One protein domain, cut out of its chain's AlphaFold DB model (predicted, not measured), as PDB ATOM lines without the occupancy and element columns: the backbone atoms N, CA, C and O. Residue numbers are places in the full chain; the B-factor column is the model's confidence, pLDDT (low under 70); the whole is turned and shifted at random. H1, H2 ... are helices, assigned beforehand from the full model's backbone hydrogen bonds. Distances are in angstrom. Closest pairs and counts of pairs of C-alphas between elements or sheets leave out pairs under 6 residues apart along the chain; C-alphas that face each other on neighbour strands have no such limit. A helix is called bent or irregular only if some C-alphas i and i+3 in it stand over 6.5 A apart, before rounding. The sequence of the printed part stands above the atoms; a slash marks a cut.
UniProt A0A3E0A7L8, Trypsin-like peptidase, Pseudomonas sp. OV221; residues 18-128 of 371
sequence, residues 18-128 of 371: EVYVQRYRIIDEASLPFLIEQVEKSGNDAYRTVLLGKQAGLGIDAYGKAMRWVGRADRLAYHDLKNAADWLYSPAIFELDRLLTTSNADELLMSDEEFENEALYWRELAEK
ATOM      1  N   GLU A  18       9.113  29.646 -33.894       89.50
ATOM      2  CA  GLU A  18       8.893  28.224 -33.655       89.50
ATOM      3  C   GLU A  18       8.901  27.886 -32.159       89.50
ATOM      4  O   GLU A  18       8.133  27.028 -31.722       89.50
ATOM      5  N   VAL A  19       9.723  28.593 -31.375       85.69
ATOM      6  CA  VAL A  19       9.899  28.353 -29.940       85.69
ATOM      7  C   VAL A  19       8.661  28.814 -29.167       85.69
ATOM      8  O   VAL A  19       8.008  28.008 -28.503       85.69
ATOM      9  N   TYR A  20       8.264  30.088 -29.273       87.25
ATOM     10  CA  TYR A  20       7.101  30.556 -28.510       87.25
ATOM     11  C   TYR A  20       5.773  30.025 -29.055       87.25
ATOM     12  O   TYR A  20       4.852  29.823 -28.269       87.25
ATOM     13  N   VAL A  21       5.647  29.728 -30.356       91.44
ATOM     14  CA  VAL A  21       4.437  29.072 -30.886       91.44
ATOM     15  C   VAL A  21       4.243  27.713 -30.221       91.44
ATOM     16  O   VAL A  21       3.137  27.392 -29.783       91.44
ATOM     17  N   GLN A  22       5.309  26.917 -30.103       89.38
ATOM     18  CA  GLN A  22       5.234  25.626 -29.431       89.38
ATOM     19  C   GLN A  22       4.882  25.780 -27.946       89.38
ATOM     20  O   GLN A  22       4.026  25.038 -27.454       89.38
ATOM     21  N   ARG A  23       5.495  26.749 -27.254       87.81
ATOM     22  CA  ARG A  23       5.212  27.057 -25.845       87.81
ATOM     23  C   ARG A  23       3.761  27.406 -25.600       87.81
ATOM     24  O   ARG A  23       3.077  26.769 -24.801       87.81
ATOM     25  N   TYR A  24       3.294  28.427 -26.304       88.88
ATOM     26  CA  TYR A  24       1.993  29.006 -26.044       88.88
ATOM     27  C   TYR A  24       0.874  28.128 -26.569       88.88
ATOM     28  O   TYR A  24      -0.213  28.200 -26.021       88.88
ATOM     29  N   ARG A  25       1.135  27.212 -27.509       88.25
ATOM     30  CA  ARG A  25       0.186  26.132 -27.801       88.25
ATOM     31  C   ARG A  25      -0.109  25.293 -26.553       88.25
ATOM     32  O   ARG A  25      -1.272  25.047 -26.260       88.25
ATOM     33  N   ILE A  26       0.922  24.884 -25.806       84.81
ATOM     34  CA  ILE A  26       0.752  24.090 -24.574       84.81
ATOM     35  C   ILE A  26       0.003  24.908 -23.512       84.81
ATOM     36  O   ILE A  26      -0.917  24.394 -22.877       84.81
ATOM     37  N   ILE A  27       0.369  26.181 -23.341       84.38
ATOM     38  CA  ILE A  27      -0.288  27.092 -22.388       84.38
ATOM     39  C   ILE A  27      -1.753  27.324 -22.779       84.38
ATOM     40  O   ILE A  27      -2.641  27.241 -21.935       84.38
ATOM     41  N   ASP A  28      -2.029  27.562 -24.061       85.50
ATOM     42  CA  ASP A  28      -3.373  27.806 -24.577       85.50
ATOM     43  C   ASP A  28      -4.271  26.580 -24.384       85.50
ATOM     44  O   ASP A  28      -5.400  26.726 -23.912       85.50
ATOM     45  N   GLU A  29      -3.768  25.377 -24.678       86.38
ATOM     46  CA  GLU A  29      -4.461  24.110 -24.416       86.38
ATOM     47  C   GLU A  29      -4.748  23.916 -22.918       86.38
ATOM     48  O   GLU A  29      -5.875  23.579 -22.544       86.38
ATOM     49  N   ALA A  30      -3.767  24.187 -22.051       83.50
ATOM     50  CA  ALA A  30      -3.910  24.064 -20.600       83.50
ATOM     51  C   ALA A  30      -4.855  25.118 -19.991       83.50
ATOM     52  O   ALA A  30      -5.495  24.857 -18.974       83.50
ATOM     53  N   SER A  31      -4.974  26.293 -20.615       83.50
ATOM     54  CA  SER A  31      -5.845  27.388 -20.161       83.50
ATOM     55  C   SER A  31      -7.328  27.177 -20.486       83.50
ATOM     56  O   SER A  31      -8.196  27.818 -19.888       83.50
ATOM     57  N   LEU A  32      -7.646  26.283 -21.429       86.69
ATOM     58  CA  LEU A  32      -9.006  26.118 -21.938       86.69
ATOM     59  C   LEU A  32     -10.028  25.705 -20.857       86.69
ATOM     60  O   LEU A  32     -11.097  26.319 -20.820       86.69
ATOM     61  N   PRO A  33      -9.744  24.746 -19.950       89.56
ATOM     62  CA  PRO A  33     -10.662  24.396 -18.863       89.56
ATOM     63  C   PRO A  33     -10.976  25.584 -17.947       89.56
ATOM     64  O   PRO A  33     -12.131  25.787 -17.581       89.56
ATOM     65  N   PHE A  34      -9.970  26.408 -17.638       86.06
ATOM     66  CA  PHE A  34     -10.154  27.610 -16.825       86.06
ATOM     67  C   PHE A  34     -11.058  28.632 -17.526       86.06
ATOM     68  O   PHE A  34     -11.972  29.176 -16.910       86.06
ATOM     69  N   LEU A  35     -10.855  28.870 -18.825       85.44
ATOM     70  CA  LEU A  35     -11.717  29.769 -19.600       85.44
ATOM     71  C   LEU A  35     -13.172  29.277 -19.645       85.44
ATOM     72  O   LEU A  35     -14.088  30.088 -19.526       85.44
ATOM     73  N   ILE A  36     -13.388  27.962 -19.780       89.06
ATOM     74  CA  ILE A  36     -14.725  27.352 -19.716       89.06
ATOM     75  C   ILE A  36     -15.377  27.656 -18.363       89.06
ATOM     76  O   ILE A  36     -16.483  28.194 -18.325       89.06
ATOM     77  N   GLU A  37     -14.668  27.398 -17.264       89.88
ATOM     78  CA  GLU A  37     -15.166  27.651 -15.912       89.88
ATOM     79  C   GLU A  37     -15.500  29.139 -15.687       89.88
ATOM     80  O   GLU A  37     -16.529  29.472 -15.096       89.88
ATOM     81  N   GLN A  38     -14.673  30.059 -16.192       86.69
ATOM     82  CA  GLN A  38     -14.932  31.500 -16.097       86.69
ATOM     83  C   GLN A  38     -16.165  31.932 -16.901       86.69
ATOM     84  O   GLN A  38     -16.946  32.766 -16.430       86.69
ATOM     85  N   VAL A  39     -16.385  31.366 -18.092       89.44
ATOM     86  CA  VAL A  39     -17.607  31.609 -18.878       89.44
ATOM     87  C   VAL A  39     -18.840  31.105 -18.131       89.44
ATOM     88  O   VAL A  39     -19.835  31.826 -18.043       89.44
ATOM     89  N   GLU A  40     -18.767  29.905 -17.555       90.31
ATOM     90  CA  GLU A  40     -19.862  29.304 -16.789       90.31
ATOM     91  C   GLU A  40     -20.210  30.117 -15.535       90.31
ATOM     92  O   GLU A  40     -21.389  30.300 -15.231       90.31
ATOM     93  N   LYS A  41     -19.202  30.654 -14.838       90.69
ATOM     94  CA  LYS A  41     -19.398  31.483 -13.639       90.69
ATOM     95  C   LYS A  41     -19.893  32.894 -13.949       90.69
ATOM     96  O   LYS A  41     -20.735  33.413 -13.221       90.69
ATOM     97  N   SER A  42     -19.346  33.539 -14.981       90.25
ATOM     98  CA  SER A  42     -19.623  34.954 -15.268       90.25
ATOM     99  C   SER A  42     -20.902  35.181 -16.071       90.25
ATOM    100  O   SER A  42     -21.492  36.256 -15.974       90.25
ATOM    101  N   GLY A  43     -21.320  34.208 -16.891       84.88
ATOM    102  CA  GLY A  43     -22.462  34.356 -17.798       84.88
ATOM    103  C   GLY A  43     -22.281  35.442 -18.868       84.88
ATOM    104  O   GLY A  43     -23.265  35.901 -19.440       84.88
ATOM    105  N   ASN A  44     -21.051  35.892 -19.126       88.44
ATOM    106  CA  ASN A  44     -20.768  36.995 -20.040       88.44
ATOM    107  C   ASN A  44     -20.628  36.501 -21.495       88.44
ATOM    108  O   ASN A  44     -19.721  35.733 -21.832       88.44
ATOM    109  N   ASP A  45     -21.512  36.986 -22.369       87.75
ATOM    110  CA  ASP A  45     -21.594  36.595 -23.783       87.75
ATOM    111  C   ASP A  45     -20.331  36.919 -24.598       87.75
ATOM    112  O   ASP A  45     -20.015  36.208 -25.560       87.75
ATOM    113  N   ALA A  46     -19.565  37.946 -24.211       85.06
ATOM    114  CA  ALA A  46     -18.304  38.275 -24.870       85.06
ATOM    115  C   ALA A  46     -17.262  37.173 -24.631       85.06
ATOM    116  O   ALA A  46     -16.685  36.654 -25.586       85.06
ATOM    117  N   TYR A  47     -17.096  36.730 -23.378       84.31
ATOM    118  CA  TYR A  47     -16.202  35.610 -23.061       84.31
ATOM    119  C   TYR A  47     -16.661  34.313 -23.731       84.31
ATOM    120  O   TYR A  47     -15.836  33.545 -24.223       84.31
ATOM    121  N   ARG A  48     -17.978  34.088 -23.820       90.12
ATOM    122  CA  ARG A  48     -18.536  32.927 -24.524       90.12
ATOM    123  C   ARG A  48     -18.187  32.928 -26.011       90.12
ATOM    124  O   ARG A  48     -17.826  31.887 -26.552       90.12
ATOM    125  N   THR A  49     -18.281  34.086 -26.660       90.81
ATOM    126  CA  THR A  49     -17.941  34.242 -28.081       90.81
ATOM    127  C   THR A  49     -16.467  33.934 -28.316       90.81
ATOM    128  O   THR A  49     -16.142  33.119 -29.178       90.81
ATOM    129  N   VAL A  50     -15.585  34.519 -27.503       88.06
ATOM    130  CA  VAL A  50     -14.136  34.292 -27.575       88.06
ATOM    131  C   VAL A  50     -13.789  32.820 -27.347       88.06
ATOM    132  O   VAL A  50     -13.024  32.245 -28.120       88.06
ATOM    133  N   LEU A  51     -14.405  32.173 -26.350       90.31
ATOM    134  CA  LEU A  51     -14.218  30.747 -26.078       90.31
ATOM    135  C   LEU A  51     -14.618  29.875 -27.277       90.31
ATOM    136  O   LEU A  51     -13.854  28.991 -27.665       90.31
ATOM    137  N   LEU A  52     -15.779  30.134 -27.889       92.00
ATOM    138  CA  LEU A  52     -16.227  29.402 -29.078       92.00
ATOM    139  C   LEU A  52     -15.267  29.598 -30.254       92.00
ATOM    140  O   LEU A  52     -14.954  28.636 -30.952       92.00
ATOM    141  N   GLY A  53     -14.763  30.817 -30.459       91.62
ATOM    142  CA  GLY A  53     -13.771  31.097 -31.495       91.62
ATOM    143  C   GLY A  53     -12.440  30.384 -31.254       91.62
ATOM    144  O   GLY A  53     -11.882  29.806 -32.190       91.62
ATOM    145  N   LYS A  54     -11.970  30.343 -30.000       89.94
ATOM    146  CA  LYS A  54     -10.772  29.587 -29.603       89.94
ATOM    147  C   LYS A  54     -10.959  28.086 -29.845       89.94
ATOM    148  O   LYS A  54     -10.106  27.465 -30.470       89.94
ATOM    149  N   GLN A  55     -12.100  27.521 -29.446       91.31
ATOM    150  CA  GLN A  55     -12.445  26.112 -29.693       91.31
ATOM    151  C   GLN A  55     -12.582  25.781 -31.187       91.31
ATOM    152  O   GLN A  55     -12.235  24.679 -31.606       91.31
ATOM    153  N   ALA A  56     -13.061  26.729 -31.994       93.62
ATOM    154  CA  ALA A  56     -13.166  26.590 -33.443       93.62
ATOM    155  C   ALA A  56     -11.832  26.810 -34.182       93.62
ATOM    156  O   ALA A  56     -11.793  26.665 -35.401       93.62
ATOM    157  N   GLY A  57     -10.749  27.163 -33.478       93.62
ATOM    158  CA  GLY A  57      -9.433  27.393 -34.079       93.62
ATOM    159  C   GLY A  57      -9.311  28.708 -34.858       93.62
ATOM    160  O   GLY A  57      -8.362  28.864 -35.623       93.62
ATOM    161  N   LEU A  58     -10.219  29.674 -34.660       95.56
ATOM    162  CA  LEU A  58     -10.236  30.924 -35.435       95.56
ATOM    163  C   LEU A  58      -8.952  31.745 -35.266       95.56
ATOM    164  O   LEU A  58      -8.458  32.315 -36.238       95.56
ATOM    165  N   GLY A  59      -8.391  31.771 -34.053       94.94
ATOM    166  CA  GLY A  59      -7.125  32.451 -33.784       94.94
ATOM    167  C   GLY A  59      -5.936  31.799 -34.495       94.94
ATOM    168  O   GLY A  59      -5.130  32.493 -35.110       94.94
ATOM    169  N   ILE A  60      -5.878  30.462 -34.500       95.12
ATOM    170  CA  ILE A  60      -4.839  29.687 -35.198       95.12
ATOM    171  C   ILE A  60      -4.932  29.914 -36.712       95.12
ATOM    172  O   ILE A  60      -3.919  30.146 -37.372       95.12
ATOM    173  N   ASP A  61      -6.146  29.890 -37.265       96.69
ATOM    174  CA  ASP A  61      -6.390  30.127 -38.688       96.69
ATOM    175  C   ASP A  61      -6.010  31.551 -39.110       96.69
ATOM    176  O   ASP A  61      -5.399  31.743 -40.167       96.69
ATOM    177  N   ALA A  62      -6.369  32.555 -38.302       97.50
ATOM    178  CA  ALA A  62      -6.006  33.950 -38.536       97.50
ATOM    179  C   ALA A  62      -4.483  34.135 -38.489       97.50
ATOM    180  O   ALA A  62      -3.906  34.664 -39.437       97.50
ATOM    181  N   TYR A  63      -3.814  33.577 -37.478       97.19
ATOM    182  CA  TYR A  63      -2.355  33.585 -37.379       97.19
ATOM    183  C   TYR A  63      -1.694  32.929 -38.596       97.19
ATOM    184  O   TYR A  63      -0.812  33.505 -39.232       97.19
ATOM    185  N   GLY A  64      -2.160  31.740 -38.989       96.69
ATOM    186  CA  GLY A  64      -1.629  31.014 -40.141       96.69
ATOM    187  C   GLY A  64      -1.806  31.753 -41.472       96.69
ATOM    188  O   GLY A  64      -0.994  31.565 -42.383       96.69
ATOM    189  N   LYS A  65      -2.840  32.595 -41.610       97.31
ATOM    190  CA  LYS A  65      -2.987  33.526 -42.742       97.31
ATOM    191  C   LYS A  65      -2.003  34.682 -42.622       97.31
ATOM    192  O   LYS A  65      -1.289  34.949 -43.586       97.31
ATOM    193  N   ALA A  66      -1.916  35.293 -41.443       97.69
ATOM    194  CA  ALA A  66      -1.045  36.425 -41.177       97.69
ATOM    195  C   ALA A  66       0.422  36.130 -41.509       97.69
ATOM    196  O   ALA A  66       1.057  36.887 -42.241       97.69
ATOM    197  N   MET A  67       0.929  34.966 -41.094       97.06
ATOM    198  CA  MET A  67       2.310  34.550 -41.374       97.06
ATOM    199  C   MET A  67       2.610  34.366 -42.871       97.06
ATOM    200  O   MET A  67       3.772  34.380 -43.269       97.06
ATOM    201  N   ARG A  68       1.596  34.225 -43.739       96.88
ATOM    202  CA  ARG A  68       1.789  34.209 -45.206       96.88
ATOM    203  C   ARG A  68       1.945  35.612 -45.794       96.88
ATOM    204  O   ARG A  68       2.402  35.729 -46.935       96.88
ATOM    205  N   TRP A  69       1.528  36.637 -45.051       96.69
ATOM    206  CA  TRP A  69       1.581  38.043 -45.442       96.69
ATOM    207  C   TRP A  69       2.835  38.760 -44.950       96.69
ATOM    208  O   TRP A  69       3.254  39.698 -45.623       96.69
ATOM    209  N   VAL A  70       3.440  38.324 -43.840       94.38
ATOM    210  CA  VAL A  70       4.662  38.932 -43.279       94.38
ATOM    211  C   VAL A  70       5.751  39.061 -44.353       94.38
ATOM    212  O   VAL A  70       6.076  38.096 -45.053       94.38
ATOM    213  N   GLY A  71       6.280  40.276 -44.523       92.50
ATOM    214  CA  GLY A  71       7.297  40.629 -45.517       92.50
ATOM    215  C   GLY A  71       6.782  40.754 -46.958       92.50
ATOM    216  O   GLY A  71       7.571  40.958 -47.879       92.50
ATOM    217  N   ARG A  72       5.471  40.598 -47.189       95.06
ATOM    218  CA  ARG A  72       4.823  40.725 -48.512       95.06
ATOM    219  C   ARG A  72       3.734  41.788 -48.531       95.06
ATOM    220  O   ARG A  72       3.591  42.501 -49.519       95.06
ATOM    221  N   ALA A  73       2.929  41.831 -47.477       96.06
ATOM    222  CA  ALA A  73       1.802  42.733 -47.303       96.06
ATOM    223  C   ALA A  73       1.573  42.949 -45.800       96.06
ATOM    224  O   ALA A  73       0.593  42.459 -45.238       96.06
ATOM    225  N   ASP A  74       2.492  43.663 -45.151       96.31
ATOM    226  CA  ASP A  74       2.549  43.794 -43.688       96.31
ATOM    227  C   ASP A  74       1.266  44.363 -43.079       96.31
ATOM    228  O   ASP A  74       0.841  43.913 -42.022       96.31
ATOM    229  N   ARG A  75       0.545  45.236 -43.790       97.06
ATOM    230  CA  ARG A  75      -0.801  45.660 -43.378       97.06
ATOM    231  C   ARG A  75      -1.789  44.496 -43.216       97.06
ATOM    232  O   ARG A  75      -2.578  44.482 -42.273       97.06
ATOM    233  N   LEU A  76      -1.794  43.544 -44.154       97.69
ATOM    234  CA  LEU A  76      -2.660  42.362 -44.068       97.69
ATOM    235  C   LEU A  76      -2.185  41.428 -42.952       97.69
ATOM    236  O   LEU A  76      -3.019  40.878 -42.237       97.69
ATOM    237  N   ALA A  77      -0.864  41.298 -42.774       97.88
ATOM    238  CA  ALA A  77      -0.286  40.557 -41.657       97.88
ATOM    239  C   ALA A  77      -0.746  41.142 -40.315       97.88
ATOM    240  O   ALA A  77      -1.278  40.412 -39.487       97.88
ATOM    241  N   TYR A  78      -0.632  42.459 -40.139       98.38
ATOM    242  CA  TYR A  78      -1.060  43.171 -38.941       98.38
ATOM    243  C   TYR A  78      -2.538  42.918 -38.615       98.38
ATOM    244  O   TYR A  78      -2.867  42.529 -37.497       98.38
ATOM    245  N   HIS A  79      -3.433  43.069 -39.596       98.00
ATOM    246  CA  HIS A  79      -4.867  42.843 -39.390       98.00
ATOM    247  C   HIS A  79      -5.180  41.394 -38.983       98.00
ATOM    248  O   HIS A  79      -5.951  41.160 -38.053       98.00
ATOM    249  N   ASP A  80      -4.581  40.412 -39.659       98.38
ATOM    250  CA  ASP A  80      -4.821  39.001 -39.355       98.38
ATOM    251  C   ASP A  80      -4.176  38.574 -38.023       98.38
ATOM    252  O   ASP A  80      -4.760  37.764 -37.303       98.38
ATOM    253  N   LEU A  81      -3.030  39.153 -37.641       98.38
ATOM    254  CA  LEU A  81      -2.435  38.955 -36.316       98.38
ATOM    255  C   LEU A  81      -3.292  39.577 -35.208       98.38
ATOM    256  O   LEU A  81      -3.522  38.926 -34.192       98.38
ATOM    257  N   LYS A  82      -3.813  40.793 -35.402       97.94
ATOM    258  CA  LYS A  82      -4.720  41.438 -34.440       97.94
ATOM    259  C   LYS A  82      -5.976  40.594 -34.224       97.94
ATOM    260  O   LYS A  82      -6.307  40.273 -33.089       97.94
ATOM    261  N   ASN A  83      -6.574  40.097 -35.310       96.69
ATOM    262  CA  ASN A  83      -7.681  39.141 -35.228       96.69
ATOM    263  C   ASN A  83      -7.294  37.863 -34.468       96.69
ATOM    264  O   ASN A  83      -8.096  37.336 -33.703       96.69
ATOM    265  N   ALA A  84      -6.087  37.332 -34.677       96.62
ATOM    266  CA  ALA A  84      -5.619  36.158 -33.945       96.62
ATOM    267  C   ALA A  84      -5.484  36.428 -32.435       96.62
ATOM    268  O   ALA A  84      -5.902  35.594 -31.628       96.62
ATOM    269  N   ALA A  85      -4.960  37.597 -32.058       95.38
ATOM    270  CA  ALA A  85      -4.856  38.036 -30.668       95.38
ATOM    271  C   ALA A  85      -6.237  38.246 -30.019       95.38
ATOM    272  O   ALA A  85      -6.445  37.800 -28.891       95.38
ATOM    273  N   ASP A  86      -7.206  38.816 -30.744       93.50
ATOM    274  CA  ASP A  86      -8.595  38.983 -30.280       93.50
ATOM    275  C   ASP A  86      -9.281  37.633 -29.990       93.50
ATOM    276  O   ASP A  86     -10.118  37.520 -29.092       93.50
ATOM    277  N   TRP A  87      -8.880  36.571 -30.701       93.25
ATOM    278  CA  TRP A  87      -9.291  35.188 -30.428       93.25
ATOM    279  C   TRP A  87      -8.450  34.482 -29.352       93.25
ATOM    280  O   TRP A  87      -8.542  33.260 -29.198       93.25
ATOM    281  N   LEU A  88      -7.648  35.231 -28.589       91.00
ATOM    282  CA  LEU A  88      -6.760  34.742 -27.532       91.00
ATOM    283  C   LEU A  88      -5.756  33.689 -28.016       91.00
ATOM    284  O   LEU A  88      -5.492  32.715 -27.305       91.00
ATOM    285  N   TYR A  89      -5.218  33.855 -29.226       93.06
ATOM    286  CA  TYR A  89      -4.073  33.074 -29.682       93.06
ATOM    287  C   TYR A  89      -2.778  33.804 -29.325       93.06
ATOM    288  O   TYR A  89      -2.309  34.678 -30.056       93.06
ATOM    289  N   SER A  90      -2.210  33.438 -28.174       93.69
ATOM    290  CA  SER A  90      -1.079  34.122 -27.537       93.69
ATOM    291  C   SER A  90       0.140  34.366 -28.450       93.69
ATOM    292  O   SER A  90       0.704  35.458 -28.372       93.69
ATOM    293  N   PRO A  91       0.539  33.454 -29.370       95.31
ATOM    294  CA  PRO A  91       1.658  33.706 -30.287       95.31
ATOM    295  C   PRO A  91       1.517  34.969 -31.145       95.31
ATOM    296  O   PRO A  91       2.522  35.570 -31.515       95.31
ATOM    297  N   ALA A  92       0.287  35.398 -31.444       96.50
ATOM    298  CA  ALA A  92       0.044  36.590 -32.249       96.50
ATOM    299  C   ALA A  92       0.567  37.876 -31.588       96.50
ATOM    300  O   ALA A  92       0.993  38.786 -32.291       96.50
ATOM    301  N   ILE A  93       0.590  37.931 -30.252       96.38
ATOM    302  CA  ILE A  93       1.066  39.092 -29.484       96.38
ATOM    303  C   ILE A  93       2.553  39.354 -29.779       96.38
ATOM    304  O   ILE A  93       2.952  40.487 -30.042       96.38
ATOM    305  N   PHE A  94       3.368  38.296 -29.800       96.00
ATOM    306  CA  PHE A  94       4.804  38.384 -30.080       96.00
ATOM    307  C   PHE A  94       5.091  38.729 -31.541       96.00
ATOM    308  O   PHE A  94       5.997  39.512 -31.824       96.00
ATOM    309  N   GLU A  95       4.301  38.190 -32.472       96.94
ATOM    310  CA  GLU A  95       4.428  38.543 -33.889       96.94
ATOM    311  C   GLU A  95       3.997  39.982 -34.179       96.94
ATOM    312  O   GLU A  95       4.568  40.607 -35.067       96.94
ATOM    313  N   LEU A  96       3.038  40.542 -33.433       97.44
ATOM    314  CA  LEU A  96       2.657  41.952 -33.566       97.44
ATOM    315  C   LEU A  96       3.802  42.877 -33.145       97.44
ATOM    316  O   LEU A  96       4.165  43.768 -33.912       97.44
ATOM    317  N   ASP A  97       4.433  42.633 -31.991       96.50
ATOM    318  CA  ASP A  97       5.619  43.403 -31.585       96.50
ATOM    319  C   ASP A  97       6.805  43.185 -32.546       96.50
ATOM    320  O   ASP A  97       7.546  44.130 -32.842       96.50
ATOM    321  N   ARG A  98       6.988  41.970 -33.088       95.25
ATOM    322  CA  ARG A  98       7.997  41.714 -34.128       95.25
ATOM    323  C   ARG A  98       7.722  42.552 -35.374       95.25
ATOM    324  O   ARG A  98       8.610  43.285 -35.802       95.25
ATOM    325  N   LEU A  99       6.507  42.469 -35.916       96.38
ATOM    326  CA  LEU A  99       6.085  43.165 -37.129       96.38
ATOM    327  C   LEU A  99       6.266  44.678 -36.982       96.38
ATOM    328  O   LEU A  99       6.928  45.299 -37.805       96.38
ATOM    329  N   LEU A 100       5.779  45.258 -35.882       95.50
ATOM    330  CA  LEU A 100       5.897  46.694 -35.592       95.50
ATOM    331  C   LEU A 100       7.344  47.146 -35.344       95.50
ATOM    332  O   LEU A 100       7.635  48.336 -35.361       95.50
ATOM    333  N   THR A 101       8.277  46.217 -35.133       92.19
ATOM    334  CA  THR A 101       9.710  46.537 -35.047       92.19
ATOM    335  C   THR A 101      10.412  46.488 -36.396       92.19
ATOM    336  O   THR A 101      11.430  47.154 -36.576       92.19
ATOM    337  N   THR A 102       9.916  45.672 -37.324       93.38
ATOM    338  CA  THR A 102      10.528  45.493 -38.644       93.38
ATOM    339  C   THR A 102       9.894  46.351 -39.731       93.38
ATOM    340  O   THR A 102      10.559  46.612 -40.730       93.38
ATOM    341  N   SER A 103       8.648  46.781 -39.537       94.50
ATOM    342  CA  SER A 103       7.886  47.596 -40.485       94.50
ATOM    343  C   SER A 103       7.865  49.076 -40.075       94.50
ATOM    344  O   SER A 103       8.348  49.453 -39.007       94.50
ATOM    345  N   ASN A 104       7.293  49.934 -40.922       94.19
ATOM    346  CA  ASN A 104       7.046  51.354 -40.630       94.19
ATOM    347  C   ASN A 104       5.573  51.761 -40.852       94.19
ATOM    348  O   ASN A 104       4.771  50.983 -41.373       94.19
ATOM    349  N   ALA A 105       5.217  52.990 -40.458       95.31
ATOM    350  CA  ALA A 105       3.849  53.511 -40.545       95.31
ATOM    351  C   ALA A 105       3.275  53.472 -41.977       95.31
ATOM    352  O   ALA A 105       2.131  53.051 -42.167       95.31
ATOM    353  N   ASP A 106       4.080  53.817 -42.989       94.75
ATOM    354  CA  ASP A 106       3.661  53.803 -44.398       94.75
ATOM    355  C   ASP A 106       3.328  52.379 -44.881       94.75
ATOM    356  O   ASP A 106       2.323  52.168 -45.564       94.75
ATOM    357  N   GLU A 107       4.132  51.381 -44.508       93.38
ATOM    358  CA  GLU A 107       3.914  49.970 -44.869       93.38
ATOM    359  C   GLU A 107       2.635  49.391 -44.251       93.38
ATOM    360  O   GLU A 107       1.954  48.562 -44.870       93.38
ATOM    361  N   LEU A 108       2.282  49.851 -43.048       95.38
ATOM    362  CA  LEU A 108       1.048  49.469 -42.360       95.38
ATOM    363  C   LEU A 108      -0.154  50.350 -42.738       95.38
ATOM    364  O   LEU A 108      -1.289  50.002 -42.402       95.38
ATOM    365  N   LEU A 109       0.067  51.420 -43.512       96.19
ATOM    366  CA  LEU A 109      -0.920  52.443 -43.874       96.19
ATOM    367  C   LEU A 109      -1.584  53.083 -42.644       96.19
ATOM    368  O   LEU A 109      -2.806  53.242 -42.604       96.19
ATOM    369  N   MET A 110      -0.753  53.437 -41.667       96.62
ATOM    370  CA  MET A 110      -1.106  54.120 -40.420       96.62
ATOM    371  C   MET A 110      -0.515  55.532 -40.407       96.62
ATOM    372  O   MET A 110       0.410  55.833 -41.162       96.62
ATOM    373  N   SER A 111      -1.027  56.407 -39.542       96.81
ATOM    374  CA  SER A 111      -0.280  57.620 -39.189       96.81
ATOM    375  C   SER A 111       0.913  57.271 -38.289       96.81
ATOM    376  O   SER A 111       0.904  56.233 -37.628       96.81
ATOM    377  N   ASP A 112       1.916  58.151 -38.217       94.94
ATOM    378  CA  ASP A 112       3.057  57.968 -37.303       94.94
ATOM    379  C   ASP A 112       2.591  57.809 -35.841       94.94
ATOM    380  O   ASP A 112       3.044  56.915 -35.134       94.94
ATOM    381  N   GLU A 113       1.614  58.617 -35.411       95.44
ATOM    382  CA  GLU A 113       1.032  58.549 -34.061       95.44
ATOM    383  C   GLU A 113       0.299  57.219 -33.803       95.44
ATOM    384  O   GLU A 113       0.417  56.638 -32.726       95.44
ATOM    385  N   GLU A 114      -0.463  56.716 -34.779       96.50
ATOM    386  CA  GLU A 114      -1.155  55.426 -34.660       96.50
ATOM    387  C   GLU A 114      -0.153  54.271 -34.581       96.50
ATOM    388  O   GLU A 114      -0.291  53.396 -33.725       96.50
ATOM    389  N   PHE A 115       0.884  54.304 -35.422       96.12
ATOM    390  CA  PHE A 115       1.951  53.311 -35.421       96.12
ATOM    391  C   PHE A 115       2.679  53.260 -34.074       96.12
ATOM    392  O   PHE A 115       2.881  52.175 -33.531       96.12
ATOM    393  N   GLU A 116       3.046  54.414 -33.511       94.50
ATOM    394  CA  GLU A 116       3.719  54.486 -32.210       94.50
ATOM    395  C   GLU A 116       2.855  53.924 -31.082       94.50
ATOM    396  O   GLU A 116       3.331  53.116 -30.283       94.50
ATOM    397  N   ASN A 117       1.577  54.305 -31.040       95.62
ATOM    398  CA  ASN A 117       0.651  53.832 -30.015       95.62
ATOM    399  C   ASN A 117       0.430  52.316 -30.095       95.62
ATOM    400  O   ASN A 117       0.467  51.637 -29.068       95.62
ATOM    401  N   GLU A 118       0.238  51.769 -31.298       96.62
ATOM    402  CA  GLU A 118       0.092  50.322 -31.493       96.62
ATOM    403  C   GLU A 118       1.400  49.587 -31.151       96.62
ATOM    404  O   GLU A 118       1.374  48.579 -30.446       96.62
ATOM    405  N   ALA A 119       2.560  50.101 -31.572       95.44
ATOM    406  CA  ALA A 119       3.857  49.497 -31.265       95.44
ATOM    407  C   ALA A 119       4.141  49.439 -29.757       95.44
ATOM    408  O   ALA A 119       4.621  48.416 -29.264       95.44
ATOM    409  N   LEU A 120       3.817  50.504 -29.019       94.94
ATOM    410  CA  LEU A 120       3.911  50.530 -27.560       94.94
ATOM    411  C   LEU A 120       2.944  49.529 -26.923       94.94
ATOM    412  O   LEU A 120       3.368  48.698 -26.123       94.94
ATOM    413  N   TYR A 121       1.674  49.556 -27.331       95.88
ATOM    414  CA  TYR A 121       0.639  48.678 -26.795       95.88
ATOM    415  C   TYR A 121       0.994  47.191 -26.943       95.88
ATOM    416  O   TYR A 121       0.972  46.441 -25.963       95.88
ATOM    417  N   TRP A 122       1.364  46.752 -28.151       96.00
ATOM    418  CA  TRP A 122       1.696  45.346 -28.393       96.00
ATOM    419  C   TRP A 122       2.994  44.926 -27.709       96.00
ATOM    420  O   TRP A 122       3.087  43.790 -27.245       96.00
ATOM    421  N   ARG A 123       3.971  45.832 -27.576       94.94
ATOM    422  CA  ARG A 123       5.199  45.567 -26.819       94.94
ATOM    423  C   ARG A 123       4.928  45.357 -25.339       94.94
ATOM    424  O   ARG A 123       5.404  44.372 -24.784       94.94
ATOM    425  N   GLU A 124       4.164  46.248 -24.716       94.12
ATOM    426  CA  GLU A 124       3.789  46.129 -23.304       94.12
ATOM    427  C   GLU A 124       2.988  44.849 -23.053       94.12
ATOM    428  O   GLU A 124       3.214  44.147 -22.065       94.12
ATOM    429  N   LEU A 125       2.087  44.496 -23.975       94.56
ATOM    430  CA  LEU A 125       1.321  43.260 -23.878       94.56
ATOM    431  C   LEU A 125       2.208  42.015 -24.026       94.56
ATOM    432  O   LEU A 125       2.041  41.066 -23.259       94.56
ATOM    433  N   ALA A 126       3.159  42.017 -24.966       94.19
ATOM    434  CA  ALA A 126       4.123  40.931 -25.149       94.19
ATOM    435  C   ALA A 126       5.035  40.769 -23.927       94.19
ATOM    436  O   ALA A 126       5.250  39.651 -23.456       94.19
ATOM    437  N   GLU A 127       5.519  41.880 -23.371       93.06
ATOM    438  CA  GLU A 127       6.327  41.899 -22.153       93.06
ATOM    439  C   GLU A 127       5.548  41.330 -20.966       93.06
ATOM    440  O   GLU A 127       6.025  40.419 -20.290       93.06
ATOM    441  N   LYS A 128       4.307  41.787 -20.767       92.94
ATOM    442  CA  LYS A 128       3.426  41.269 -19.719       92.94
ATOM    443  C   LYS A 128       3.138  39.776 -19.895       92.94
ATOM    444  O   LYS A 128       3.143  39.042 -18.912       92.94
TER     445      LYS A 128
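This is residues 18 to 128 of the 371 residues of the protein "Trypsin-like peptidase" of Pseudomonas sp. OV221 (UniProt A0A3E0A7L8). Three helices, H3, H4 and H5, run side by side in alternating directions as a core, with H7 packed on H5. The long bent helix H1 reaches from the start of H5 to one end of the domain, where its arm H1b and H2 form a hairpin whose tip, residues 41 to 46, sticks out; short H6 lies at the opposite end. The printed part has 111 residues with seven named helices, H1 to H7 in order, and no named strand: all helix. It is compact, with a radius of gyration of the C-alphas of 14.7 A, and spans 44 by 28 by 23 A.

H1, residues 18 to 42, was assigned as one helix by its hydrogen bonds but is bent: C-alphas 30 and 33 are 7.0 A apart, and arms H1a, residues 18 to 30, and H1b, residues 33 to 42, stand at a steep tilt of 50 degrees. H1b and H2, residues 45 to 55, touch as a helical hairpin, closest at the C-alphas of Val 39 and Arg 48, 5.9 A. H1a and H5, residues 91 to 102, only just touch, with 3 pairs of C-alphas within 8 A, by residues 20 to 24 and residue 91 alone; the closest are Val 21 and Pro 91, 5.4 A. H5 and H4, residues 74 to 86, form a hairpin at a shallow tilt of 28 degrees, closest at the C-alphas of Leu 81 and Ala 92, 5.3 A. H4 and H3, residues 58 to 69, form another at 15 degrees, with the C-alphas of Gly 59 and Ala 84 closest, 4.0 A. H7, residues 112 to 128, touches H5 at a steep tilt of 42 degrees, opposite ways, closest at the C-alphas of Asp 97 and Arg 123, 5.3 A. H6, residues 105 to 108, touches H4 at residues 74 to 78 alone, the C-alphas of Arg 75 and Leu 108 being closest, 4.4 A, and touches H7 only at the corner. Each O i to N i+4 pair is within hydrogen-bond range in H1b, H2, H4, H5 and H7; in H1a 8 of 9 are, in H3 6 of 8, and H6 is too short for such a pair.

H1a begins at C-alpha 18, (8.893, 28.224, -33.655), and is 18.8 A long; H1b is 14.3 A and H2 15.1 A. H3 and H5 are 17.0 A each, H4 18.1 A and H6 5.2 A. H7, 24.3 A, ends at C-alpha 128, (3.426, 41.269, -19.719).

The C-alphas of Lys 41 and Asp 106 are the two farthest apart, 44.5 A. The printed part has no cut, its six links are tight, and no printed residue is under 70 in pLDDT.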